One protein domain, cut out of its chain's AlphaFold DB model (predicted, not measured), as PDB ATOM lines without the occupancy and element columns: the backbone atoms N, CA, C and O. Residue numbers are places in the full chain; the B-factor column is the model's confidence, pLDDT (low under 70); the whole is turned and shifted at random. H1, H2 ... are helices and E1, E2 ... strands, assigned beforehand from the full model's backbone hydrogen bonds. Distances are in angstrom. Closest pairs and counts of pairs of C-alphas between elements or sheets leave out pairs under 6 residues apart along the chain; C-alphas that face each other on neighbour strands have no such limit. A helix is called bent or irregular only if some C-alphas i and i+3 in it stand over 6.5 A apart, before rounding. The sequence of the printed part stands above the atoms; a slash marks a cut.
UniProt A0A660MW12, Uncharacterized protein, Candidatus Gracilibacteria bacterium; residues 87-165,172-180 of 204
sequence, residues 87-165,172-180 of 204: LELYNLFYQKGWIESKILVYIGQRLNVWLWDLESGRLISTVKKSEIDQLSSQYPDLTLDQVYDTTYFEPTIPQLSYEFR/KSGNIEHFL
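AT A GLANCE: This is residues 87 to 165 and 172 to 180 of the 204 residues of an uncharacterized protein of Candidatus Gracilibacteria bacterium (UniProt A0A660MW12). A small, twisted three-stranded sheet, E1 E2 E3, with H2 along one face makes one end of the domain; E4 and E5 lie at the other end, with H1 between E5 and the sheet. A long loop, residues 139 to 160, runs past E1 on its way from H2 to E4. The printed part has 88 residues, in the order H1 E1 E2 E3 H2 E4 E5, and its class is mixed. It is compact, with a radius of gyration of the C-alphas of 12.5 A and spans of 33 by 28 by 24 A.

HOW THE PARTS SIT: H1, residues 87 to 95, is on the sheet of E1, residues 102 to 106, E2, residues 112 to 117, and E3, residues 122 to 128. This antiparallel meander, each strand the neighbour of the one before, is two hairpins; N 105 and O 114 are 2.8 A apart, N 113 and O 127 2.9 A. H2, residues 129 to 138, is on the opposite face from H1, along E2 at 12 degrees on the local plane; the closest C-alphas, Asn 112 and Lys 129, are 5.8 A apart. H2 is irregular, C-alphas 130 and 133 being 7.3 A apart, with 2 of 6 O i to N i+4 and 5 of 7 O i to N i+3 pairs within hydrogen-bond range; in H1 every O i to N i+4 pair is. Residues 143 to 144 pair, parallel, with 103 to 104 of E1. E4, residues 161 to 164, and E5, residues 176 to 180, are near each other and pair with no named strand.

IN THESE COORDINATES: H1 begins at C-alpha 87 (34.544, 5.126, 35.755) and spans 11.9 A. E3 spans 17.9 A, E2 16.4 A, H2 15.0 A. E5 ends at C-alpha 180 (49.265, 4.319, 35.534).

THE WHOLE: The C-alphas of Gln 134 and Arg 165, 35.7 A apart, are the farthest. Residues 166 to 171 are not printed, a gap of 13.1 A between C-alphas 165 and 172. The link H2 to E4 is long. Residue 155 has pLDDT under 70.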
ATOM      1  N   LEU A  87      34.676   3.685  35.545       95.38
ATOM      2  CA  LEU A  87      34.544   5.126  35.755       95.38
ATOM      3  C   LEU A  87      35.641   5.670  36.671       95.38
ATOM      4  O   LEU A  87      36.158   6.749  36.410       95.38
ATOM      5  N   GLU A  88      36.053   4.920  37.696       95.50
ATOM      6  CA  GLU A  88      37.217   5.294  38.507       95.50
ATOM      7  C   GLU A  88      38.508   5.259  37.681       95.50
ATOM      8  O   GLU A  88      39.289   6.206  37.745       95.50
ATOM      9  N   LEU A  89      38.707   4.236  36.841       96.81
ATOM     10  CA  LEU A  89      39.850   4.180  35.920       96.81
ATOM     11  C   LEU A  89      39.870   5.379  34.956       96.81
ATOM     12  O   LEU A  89      40.910   6.004  34.755       96.81
ATOM     13  N   TYR A  90      38.725   5.731  34.377       97.06
ATOM     14  CA  TYR A  90      38.612   6.847  33.436       97.06
ATOM     15  C   TYR A  90      38.760   8.196  34.121       97.06
ATOM     16  O   TYR A  90      39.397   9.085  33.565       97.06
ATOM     17  N   ASN A  91      38.269   8.339  35.352       96.50
ATOM     18  CA  ASN A  91      38.535   9.522  36.162       96.50
ATOM     19  C   ASN A  91      40.035   9.692  36.423       96.50
ATOM     20  O   ASN A  91      40.522  10.815  36.345       96.50
ATOM     21  N   LEU A  92      40.786   8.610  36.663       96.81
ATOM     22  CA  LEU A  92      42.248   8.692  36.780       96.81
ATOM     23  C   LEU A  92      42.891   9.170  35.471       96.81
ATOM     24  O   LEU A  92      43.752  10.046  35.506       96.81
ATOM     25  N   PHE A  93      42.461   8.657  34.314       96.88
ATOM     26  CA  PHE A  93      42.954   9.130  33.011       96.88
ATOM     27  C   PHE A  93      42.626  10.611  32.760       96.88
ATOM     28  O   PHE A  93      43.490  11.367  32.311       96.88
ATOM     29  N   TYR A  94      41.405  11.038  33.088       96.69
ATOM     30  CA  TYR A  94      40.952  12.422  32.944       96.69
ATOM     31  C   TYR A  94      41.707  13.377  33.877       96.69
ATOM     32  O   TYR A  94      42.208  14.405  33.433       96.69
ATOM     33  N   GLN A  95      41.890  13.014  35.151       96.75
ATOM     34  CA  GLN A  95      42.645  13.819  36.123       96.75
ATOM     35  C   GLN A  95      44.108  14.035  35.714       96.75
ATOM     36  O   GLN A  95      44.722  15.028  36.103       96.75
ATOM     37  N   LYS A  96      44.677  13.113  34.930       96.06
ATOM     38  CA  LYS A  96      46.027  13.235  34.360       96.06
ATOM     39  C   LYS A  96      46.046  13.986  33.018       96.06
ATOM     40  O   LYS A  96      47.129  14.201  32.475       96.06
ATOM     41  N   GLY A  97      44.884  14.378  32.491       95.06
ATOM     42  CA  GLY A  97      44.726  15.099  31.227       95.06
ATOM     43  C   GLY A  97      44.972  14.246  29.981       95.06
ATOM     44  O   GLY A  97      45.437  14.774  28.976       95.06
ATOM     45  N   TRP A  98      44.749  12.928  30.045       95.00
ATOM     46  CA  TRP A  98      45.012  12.020  28.913       95.00
ATOM     47  C   TRP A  98      43.795  11.761  28.033       95.00
ATOM     48  O   TRP A  98      43.944  11.335  26.888       95.00
ATOM     49  N   ILE A  99      42.604  11.964  28.590       94.81
ATOM     50  CA  ILE A  99      41.325  11.818  27.902       94.81
ATOM     51  C   ILE A  99      40.440  13.006  28.249       94.81
ATOM     52  O   ILE A  99      40.632  13.662  29.274       94.81
ATOM     53  N   GLU A 100      39.447  13.230  27.407       94.31
ATOM     54  CA  GLU A 100      38.485  14.310  27.556       94.31
ATOM     55  C   GLU A 100      37.352  13.928  28.517       94.31
ATOM     56  O   GLU A 100      37.171  12.766  28.887       94.31
ATOM     57  N   SER A 101      36.583  14.923  28.962       95.44
ATOM     58  CA  SER A 101      35.605  14.735  30.048       95.44
ATOM     59  C   SER A 101      34.399  13.862  29.678       95.44
ATOM     60  O   SER A 101      33.748  13.316  30.569       95.44
ATOM     61  N   LYS A 102      34.054  13.754  28.388       96.12
ATOM     62  CA  LYS A 102      32.816  13.112  27.924       96.12
ATOM     63  C   LYS A 102      33.104  11.738  27.337       96.12
ATOM     64  O   LYS A 102      33.887  11.601  26.399       96.12
ATOM     65  N   ILE A 103      32.415  10.724  27.857       96.19
ATOM     66  CA  ILE A 103      32.614   9.335  27.443       96.19
ATOM     67  C   ILE A 103      31.289   8.579  27.303       96.19
ATOM     68  O   ILE A 103      30.384   8.724  28.129       96.19
ATOM     69  N   LEU A 104      31.180   7.750  26.261       95.69
ATOM     70  CA  LEU A 104      30.111   6.763  26.111       95.69
ATOM     71  C   LEU A 104      30.542   5.419  26.692       95.69
ATOM     72  O   LEU A 104      31.459   4.779  26.184       95.69
ATOM     73  N   VAL A 105      29.848   4.978  27.735       95.75
ATOM     74  CA  VAL A 105      30.222   3.825  28.557       95.75
ATOM     75  C   VAL A 105      29.343   2.624  28.240       95.75
ATOM     76  O   VAL A 105      28.111   2.704  28.258       95.75
ATOM     77  N   TYR A 106      29.983   1.486  27.981       94.69
ATOM     78  CA  TYR A 106      29.323   0.197  27.850       94.69
ATOM     79  C   TYR A 106      28.788  -0.264  29.209       94.69
ATOM     80  O   TYR A 106      29.531  -0.402  30.183       94.69
ATOM     81  N   ILE A 107      27.493  -0.577  29.248       94.00
ATOM     82  CA  ILE A 107      26.766  -0.955  30.472       94.00
ATOM     83  C   ILE A 107      26.153  -2.358  30.403       94.00
ATOM     84  O   ILE A 107      25.178  -2.655  31.091       94.00
ATOM     85  N   GLY A 108      26.648  -3.229  29.521       91.81
ATOM     86  CA  GLY A 108      26.102  -4.584  29.416       91.81
ATOM     87  C   GLY A 108      24.828  -4.727  28.587       91.81
ATOM     88  O   GLY A 108      24.287  -5.835  28.485       91.81
ATOM     89  N   GLN A 109      24.325  -3.632  28.014       90.81
ATOM     90  CA  GLN A 109      23.098  -3.611  27.221       90.81
ATOM     91  C   GLN A 109      23.398  -3.640  25.722       90.81
ATOM     92  O   GLN A 109      24.428  -3.159  25.259       90.81
ATOM     93  N   ARG A 110      22.480  -4.212  24.936       88.88
ATOM     94  CA  ARG A 110      22.657  -4.343  23.481       88.88
ATOM     95  C   ARG A 110      22.529  -3.011  22.745       88.88
ATOM     96  O   ARG A 110      23.232  -2.803  21.763       88.88
ATOM     97  N   LEU A 111      21.591  -2.168  23.178       90.88
ATOM     98  CA  LEU A 111      21.166  -0.974  22.439       90.88
ATOM     99  C   LEU A 111      21.457   0.336  23.157       90.88
ATOM    100  O   LEU A 111      21.403   1.368  22.501       90.88
ATOM    101  N   ASN A 112      21.737   0.307  24.460       92.88
ATOM    102  CA  ASN A 112      21.920   1.519  25.245       92.88
ATOM    103  C   ASN A 112      23.307   1.565  25.872       92.88
ATOM    104  O   ASN A 112      23.855   0.534  26.269       92.88
ATOM    105  N   VAL A 113      23.809   2.782  25.999       94.44
ATOM    106  CA  VAL A 113      25.079   3.141  26.626       94.44
ATOM    107  C   VAL A 113      24.853   4.340  27.542       94.44
ATOM    108  O   VAL A 113      23.820   5.011  27.459       94.44
ATOM    109  N   TRP A 114      25.789   4.610  28.442       95.44
ATOM    110  CA  TRP A 114      25.738   5.807  29.282       95.44
ATOM    111  C   TRP A 114      26.599   6.908  28.698       95.44
ATOM    112  O   TRP A 114      27.776   6.685  28.453       95.44
ATOM    113  N   LEU A 115      26.036   8.102  28.532       95.88
ATOM    114  CA  LEU A 115      26.825   9.312  28.364       95.88
ATOM    115  C   LEU A 115      27.208   9.818  29.750       95.88
ATOM    116  O   LEU A 115      26.354  10.280  30.511       95.88
ATOM    117  N   TRP A 116      28.486   9.693  30.079       96.25
ATOM    118  CA  TRP A 116      29.027  10.056  31.378       96.25
ATOM    119  C   TRP A 116      29.918  11.289  31.275       96.25
ATOM    120  O   TRP A 116      30.630  11.483  30.288       96.25
ATOM    121  N   ASP A 117      29.881  12.103  32.324       96.06
ATOM    122  CA  ASP A 117      30.764  13.243  32.506       96.06
ATOM    123  C   ASP A 117      31.760  12.983  33.641       96.06
ATOM    124  O   ASP A 117      31.385  12.911  34.813       96.06
ATOM    125  N   LEU A 118      33.034  12.832  33.282       96.44
ATOM    126  CA  LEU A 118      34.138  12.597  34.214       96.44
ATOM    127  C   LEU A 118      34.469  13.846  35.043       96.44
ATOM    128  O   LEU A 118      34.912  13.721  36.180       96.44
ATOM    129  N   GLU A 119      34.201  15.044  34.516       95.44
ATOM    130  CA  GLU A 119      34.459  16.298  35.232       95.44
ATOM    131  C   GLU A 119      33.485  16.476  36.400       95.44
ATOM    132  O   GLU A 119      33.893  16.718  37.537       95.44
ATOM    133  N   SER A 120      32.185  16.315  36.138       94.12
ATOM    134  CA  SER A 120      31.153  16.421  37.176       94.12
ATOM    135  C   SER A 120      30.924  15.121  37.955       94.12
ATOM    136  O   SER A 120      30.239  15.140  38.981       94.12
ATOM    137  N   GLY A 121      31.483  14.000  37.487       92.81
ATOM    138  CA  GLY A 121      31.336  12.679  38.097       92.81
ATOM    139  C   GLY A 121      29.901  12.154  38.051       92.81
ATOM    140  O   GLY A 121      29.448  11.536  39.016       92.81
ATOM    141  N   ARG A 122      29.153  12.445  36.979       93.31
ATOM    142  CA  ARG A 122      27.714  12.146  36.888       93.31
ATOM    143  C   ARG A 122      27.308  11.573  35.536       93.31
ATOM    144  O   ARG A 122      27.857  11.914  34.489       93.31
ATOM    145  N   LEU A 123      26.259  10.754  35.572       94.31
ATOM    146  CA  LEU A 123      25.530  10.334  34.382       94.31
ATOM    147  C   LEU A 123      24.796  11.541  33.788       94.31
ATOM    148  O   LEU A 123      23.948  12.128  34.458       94.31
ATOM    149  N   ILE A 124      25.080  11.878  32.530       94.69
ATOM    150  CA  ILE A 124      24.297  12.872  31.785       94.69
ATOM    151  C   ILE A 124      22.988  12.229  31.330       94.69
ATOM    152  O   ILE A 124      21.904  12.746  31.597       94.69
ATOM    153  N   SER A 125      23.077  11.093  30.632       94.62
ATOM    154  CA  SER A 125      21.908  10.387  30.108       94.62
ATOM    155  C   SER A 125      22.221   8.942  29.718       94.62
ATOM    156  O   SER A 125      23.367   8.550  29.507       94.62
ATOM    157  N   THR A 126      21.167   8.132  29.601       95.12
ATOM    158  CA  THR A 126      21.228   6.858  28.875       95.12
ATOM    159  C   THR A 126      20.862   7.117  27.416       95.12
ATOM    160  O   THR A 126      19.816   7.703  27.147       95.12
ATOM    161  N   VAL A 127      21.711   6.677  26.492       93.88
ATOM    162  CA  VAL A 127      21.640   6.989  25.058       93.88
ATOM    163  C   VAL A 127      21.493   5.697  24.265       93.88
ATOM    164  O   VAL A 127      22.136   4.696  24.597       93.88
ATOM    165  N   LYS A 128      20.688   5.700  23.197       93.19
ATOM    166  CA  LYS A 128      20.671   4.575  22.254       93.19
ATOM    167  C   LYS A 128      21.873   4.635  21.320       93.19
ATOM    168  O   LYS A 128      22.228   5.688  20.811       93.19
ATOM    169  N   LYS A 129      22.437   3.482  20.974       90.75
ATOM    170  CA  LYS A 129      23.575   3.398  20.045       90.75
ATOM    171  C   LYS A 129      23.309   4.047  18.683       90.75
ATOM    172  O   LYS A 129      24.202   4.649  18.112       90.75
ATOM    173  N   SER A 130      22.067   3.990  18.201       89.69
ATOM    174  CA  SER A 130      21.649   4.644  16.954       89.69
ATOM    175  C   SER A 130      21.716   6.179  16.990       89.69
ATOM    176  O   SER A 130      21.531   6.813  15.960       89.69
ATOM    177  N   GLU A 131      21.906   6.781  18.166       90.44
ATOM    178  CA  GLU A 131      21.958   8.233  18.379       90.44
ATOM    179  C   GLU A 131      23.406   8.736  18.561       90.44
ATOM    180  O   GLU A 131      23.627   9.940  18.688       90.44
ATOM    181  N   ILE A 132      24.406   7.841  18.550       89.25
ATOM    182  CA  ILE A 132      25.817   8.177  18.809       89.25
ATOM    183  C   ILE A 132      26.362   9.187  17.791       89.25
ATOM    184  O   ILE A 132      27.000  10.162  18.183       89.25
ATOM    185  N   ASP A 133      26.041   9.024  16.507       85.31
ATOM    186  CA  ASP A 133      26.490   9.948  15.457       85.31
ATOM    187  C   ASP A 133      25.922  11.369  15.622       85.31
ATOM    188  O   ASP A 133      26.530  12.341  15.183       85.31
ATOM    189  N   GLN A 134      24.763  11.528  16.266       86.94
ATOM    190  CA  GLN A 134      24.215  12.857  16.563       86.94
ATOM    191  C   GLN A 134      24.941  13.493  17.750       86.94
ATOM    192  O   GLN A 134      25.182  14.701  17.762       86.94
ATOM    193  N   LEU A 135      25.333  12.680  18.735       87.88
ATOM    194  CA  LEU A 135      26.076  13.147  19.902       87.88
ATOM    195  C   LEU A 135      27.483  13.618  19.564       87.88
ATOM    196  O   LEU A 135      27.938  14.565  20.196       87.88
ATOM    197  N   SER A 136      28.151  13.026  18.572       82.44
ATOM    198  CA  SER A 136      29.484  13.483  18.147       82.44
ATOM    199  C   SER A 136      29.478  14.933  17.647       82.44
ATOM    200  O   SER A 136      30.464  15.648  17.793       82.44
ATOM    201  N   SER A 137      28.340  15.414  17.129       84.94
ATOM    202  CA  SER A 137      28.168  16.822  16.746       84.94
ATOM    203  C   SER A 137      27.987  17.749  17.955       84.94
ATOM    204  O   SER A 137      28.352  18.920  17.893       84.94
ATOM    205  N   GLN A 138      27.408  17.244  19.048       89.12
ATOM    206  CA  GLN A 138      27.190  17.998  20.288       89.12
ATOM    207  C   GLN A 138      28.421  17.979  21.206       89.12
ATOM    208  O   GLN A 138      28.679  18.952  21.912       89.12
ATOM    209  N   TYR A 139      29.169  16.878  21.187       90.31
ATOM    210  CA  TYR A 139      30.366  16.636  21.979       90.31
ATOM    211  C   TYR A 139      31.508  16.241  21.026       90.31
ATOM    212  O   TYR A 139      31.716  15.049  20.798       90.31
ATOM    213  N   PRO A 140      32.238  17.219  20.455       85.44
ATOM    214  CA  PRO A 140      33.318  16.953  19.497       85.44
ATOM    215  C   PRO A 140      34.430  16.057  20.056       85.44
ATOM    216  O   PRO A 140      35.050  15.298  19.320       85.44
ATOM    217  N   ASP A 141      34.624  16.122  21.372       89.06
ATOM    218  CA  ASP A 141      35.671  15.429  22.121       89.06
ATOM    219  C   ASP A 141      35.172  14.127  22.776       89.06
ATOM    220  O   ASP A 141      35.755  13.615  23.734       89.06
ATOM    221  N   LEU A 142      34.039  13.596  22.303       92.88
ATOM    222  CA  LEU A 142      33.466  12.365  22.830       92.88
ATOM    223  C   LEU A 142      34.413  11.192  22.587       92.88
ATOM    224  O   LEU A 142      34.919  11.001  21.485       92.88
ATOM    225  N   THR A 143      34.607  10.368  23.611       93.44
ATOM    226  CA  THR A 143      35.366   9.118  23.498       93.44
ATOM    227  C   THR A 143      34.464   7.922  23.797       93.44
ATOM    228  O   THR A 143      33.489   8.032  24.545       93.44
ATOM    229  N   LEU A 144      34.763   6.766  23.210       93.94
ATOM    230  CA  LEU A 144      34.063   5.512  23.486       93.94
ATOM    231  C   LEU A 144      34.833   4.658  24.496       93.94
ATOM    232  O   LEU A 144      36.058   4.570  24.456       93.94
ATOM    233  N   ASP A 145      34.104   3.985  25.376       95.31
ATOM    234  CA  ASP A 145      34.614   2.931  26.256       95.31
ATOM    235  C   ASP A 145      35.242   1.771  25.465       95.31
ATOM    236  O   ASP A 145      34.844   1.469  24.340       95.31
ATOM    237  N   GLN A 146      36.219   1.098  26.071       94.12
ATOM    238  CA  GLN A 146      36.834  -0.084  25.492       94.12
ATOM    239  C   GLN A 146      35.880  -1.288  25.505       94.12
ATOM    240  O   GLN A 146      35.590  -1.899  26.538       94.12
ATOM    241  N   VAL A 147      35.503  -1.710  24.303       93.81
ATOM    242  CA  VAL A 147      34.870  -3.002  24.017       93.81
ATOM    243  C   VAL A 147      35.758  -3.819  23.083       93.81
ATOM    244  O   VAL A 147      36.536  -3.266  22.299       93.81
ATOM    245  N   TYR A 148      35.684  -5.140  23.203       91.69
ATOM    246  CA  TYR A 148      36.466  -6.076  22.397       91.69
ATOM    247  C   TYR A 148      35.731  -6.489  21.118       91.69
ATOM    248  O   TYR A 148      36.383  -6.745  20.106       91.69
ATOM    249  N   ASP A 149      34.397  -6.499  21.124       90.75
ATOM    250  CA  ASP A 149      33.591  -6.542  19.906       90.75
ATOM    251  C   ASP A 149      33.690  -5.202  19.165       90.75
ATOM    252  O   ASP A 149      33.027  -4.216  19.497       90.75
ATOM    253  N   THR A 150      34.515  -5.183  18.118       84.31
ATOM    254  CA  THR A 150      34.758  -4.006  17.273       84.31
ATOM    255  C   THR A 150      33.516  -3.531  16.523       84.31
ATOM    256  O   THR A 150      33.482  -2.395  16.048       84.31
ATOM    257  N   THR A 151      32.480  -4.366  16.426       87.88
ATOM    258  CA  THR A 151      31.199  -4.010  15.807       87.88
ATOM    259  C   THR A 151      30.209  -3.430  16.805       87.88
ATOM    260  O   THR A 151      29.140  -2.971  16.407       87.88
ATOM    261  N   TYR A 152      30.540  -3.411  18.102       89.81
ATOM    262  CA  TYR A 152      29.616  -2.901  19.096       89.81
ATOM    263  C   TYR A 152      29.360  -1.409  18.881       89.81
ATOM    264  O   TYR A 152      28.220  -1.053  18.632       89.81
ATOM    265  N   PHE A 153      30.347  -0.517  18.952       85.81
ATOM    266  CA  PHE A 153      30.047   0.917  18.830       85.81
ATOM    267  C   PHE A 153      29.830   1.420  17.398       85.81
ATOM    268  O   PHE A 153      29.126   2.409  17.242       85.81
ATOM    269  N   GLU A 154      30.361   0.719  16.392       72.62
ATOM    270  CA  GLU A 154      30.497   1.181  15.001       72.62
ATOM    271  C   GLU A 154      31.396   2.457  14.892       72.62
ATOM    272  O   GLU A 154      31.217   3.434  15.612       72.62
ATOM    273  N   PRO A 155      32.464   2.458  14.072       62.41
ATOM    274  CA  PRO A 155      33.730   3.141  14.403       62.41
ATOM    275  C   PRO A 155      33.853   4.636  14.018       62.41
ATOM    276  O   PRO A 155      34.905   5.058  13.539       62.41
ATOM    277  N   THR A 156      32.832   5.474  14.210       72.38
ATOM    278  CA  THR A 156      32.947   6.918  13.882       72.38
ATOM    279  C   THR A 156      33.711   7.733  14.930       72.38
ATOM    280  O   THR A 156      34.275   8.776  14.600       72.38
ATOM    281  N   ILE A 157      33.777   7.253  16.173       86.44
ATOM    282  CA  ILE A 157      34.358   7.963  17.319       86.44
ATOM    283  C   ILE A 157      35.570   7.183  17.859       86.44
ATOM    284  O   ILE A 157      35.535   5.949  17.870       86.44
ATOM    285  N   PRO A 158      36.647   7.850  18.317       88.56
ATOM    286  CA  PRO A 158      37.779   7.171  18.936       88.56
ATOM    287  C   PRO A 158      37.362   6.338  20.153       88.56
ATOM    288  O   PRO A 158      36.676   6.820  21.056       88.56
ATOM    289  N   GLN A 159      37.814   5.087  20.191       92.25
ATOM    290  CA  GLN A 159      37.645   4.200  21.337       92.25
ATOM    291  C   GLN A 159      38.887   4.232  22.226       92.25
ATOM    292  O   GLN A 159      40.013   4.202  21.722       92.25
ATOM    293  N   LEU A 160      38.689   4.225  23.545       94.06
ATOM    294  CA  LEU A 160      39.769   3.977  24.489       94.06
ATOM    295  C   LEU A 160      40.426   2.630  24.189       94.06
ATOM    296  O   LEU A 160      39.764   1.619  23.938       94.06
ATOM    297  N   SER A 161      41.752   2.626  24.267       94.00
ATOM    298  CA  SER A 161      42.552   1.418  24.165       94.00
ATOM    299  C   SER A 161      43.484   1.343  25.361       94.00
ATOM    300  O   SER A 161      44.473   2.065  25.420       94.00
ATOM    301  N   TYR A 162      43.164   0.493  26.335       95.00
ATOM    302  CA  TYR A 162      44.015   0.245  27.488       95.00
ATOM    303  C   TYR A 162      44.313  -1.239  27.698       95.00
ATOM    304  O   TYR A 162      43.519  -2.142  27.409       95.00
ATOM    305  N   GLU A 163      45.491  -1.493  28.249       95.06
ATOM    306  CA  GLU A 163      45.995  -2.822  28.548       95.06
ATOM    307  C   GLU A 163      46.611  -2.852  29.941       95.06
ATOM    308  O   GLU A 163      47.419  -1.999  30.303       95.06
ATOM    309  N   PHE A 164      46.245  -3.861  30.729       95.19
ATOM    310  CA  PHE A 164      46.922  -4.112  31.989       95.19
ATOM    311  C   PHE A 164      48.156  -4.977  31.753       95.19
ATOM    312  O   PHE A 164      48.095  -6.012  31.091       95.19
ATOM    313  N   ARG A 165      49.268  -4.571  32.353       93.31
ATOM    314  CA  ARG A 165      50.498  -5.358  32.454       93.31
ATOM    315  C   ARG A 165      50.804  -5.610  33.932       93.31
ATOM    316  O   ARG A 165      50.010  -5.294  34.823       93.31
ATOM    317  N   LYS A 172      46.691   3.715  25.425       94.19
ATOM    318  CA  LYS A 172      47.154   4.139  24.103       94.19
ATOM    319  C   LYS A 172      46.254   5.250  23.574       94.19
ATOM    320  O   LYS A 172      45.054   5.052  23.408       94.19
ATOM    321  N   SER A 173      46.859   6.394  23.274       85.94
ATOM    322  CA  SER A 173      46.223   7.537  22.616       85.94
ATOM    323  C   SER A 173      47.043   7.908  21.380       85.94
ATOM    324  O   SER A 173      48.118   8.510  21.463       85.94
ATOM    325  N   GLY A 174      46.592   7.452  20.208       81.12
ATOM    326  CA  GLY A 174      47.369   7.544  18.970       81.12
ATOM    327  C   GLY A 174      48.711   6.808  19.080       81.12
ATOM    328  O   GLY A 174      48.747   5.609  19.342       81.12
ATOM    329  N   ASN A 175      49.817   7.535  18.889       84.69
ATOM    330  CA  ASN A 175      51.183   7.001  19.011       84.69
ATOM    331  C   ASN A 175      51.772   7.140  20.424       84.69
ATOM    332  O   ASN A 175      52.931   6.785  20.638       84.69
ATOM    333  N   ILE A 176      51.014   7.702  21.366       92.38
ATOM    334  CA  ILE A 176      51.461   7.941  22.737       92.38
ATOM    335  C   ILE A 176      50.894   6.843  23.634       92.38
ATOM    336  O   ILE A 176      49.717   6.491  23.548       92.38
ATOM    337  N   GLU A 177      51.746   6.300  24.501       95.25
ATOM    338  CA  GLU A 177      51.352   5.374  25.558       95.25
ATOM    339  C   GLU A 177      51.512   6.081  26.911       95.25
ATOM    340  O   GLU A 177      52.593   6.566  27.251       95.25
ATOM    341  N   HIS A 178      50.422   6.164  27.668       96.75
ATOM    342  CA  HIS A 178      50.379   6.697  29.025       96.75
ATOM    343  C   HIS A 178      50.349   5.550  30.031       96.75
ATOM    344  O   HIS A 178      49.781   4.497  29.753       96.75
ATOM    345  N   PHE A 179      50.932   5.757  31.211       96.88
ATOM    346  CA  PHE A 179      51.116   4.708  32.213       96.88
ATOM    347  C   PHE A 179      50.560   5.125  33.578       96.88
ATOM    348  O   PHE A 179      50.994   6.133  34.137       96.88
ATOM    349  N   LEU A 180      49.635   4.324  34.115       96.94
ATOM    350  CA  LEU A 180      49.265   4.319  35.534       96.94
ATOM    351  C   LEU A 180      49.961   3.163  36.228       96.94
ATOM    352  O   LEU A 180      49.827   2.014  35.801       96.94
TER     353      LEU A 180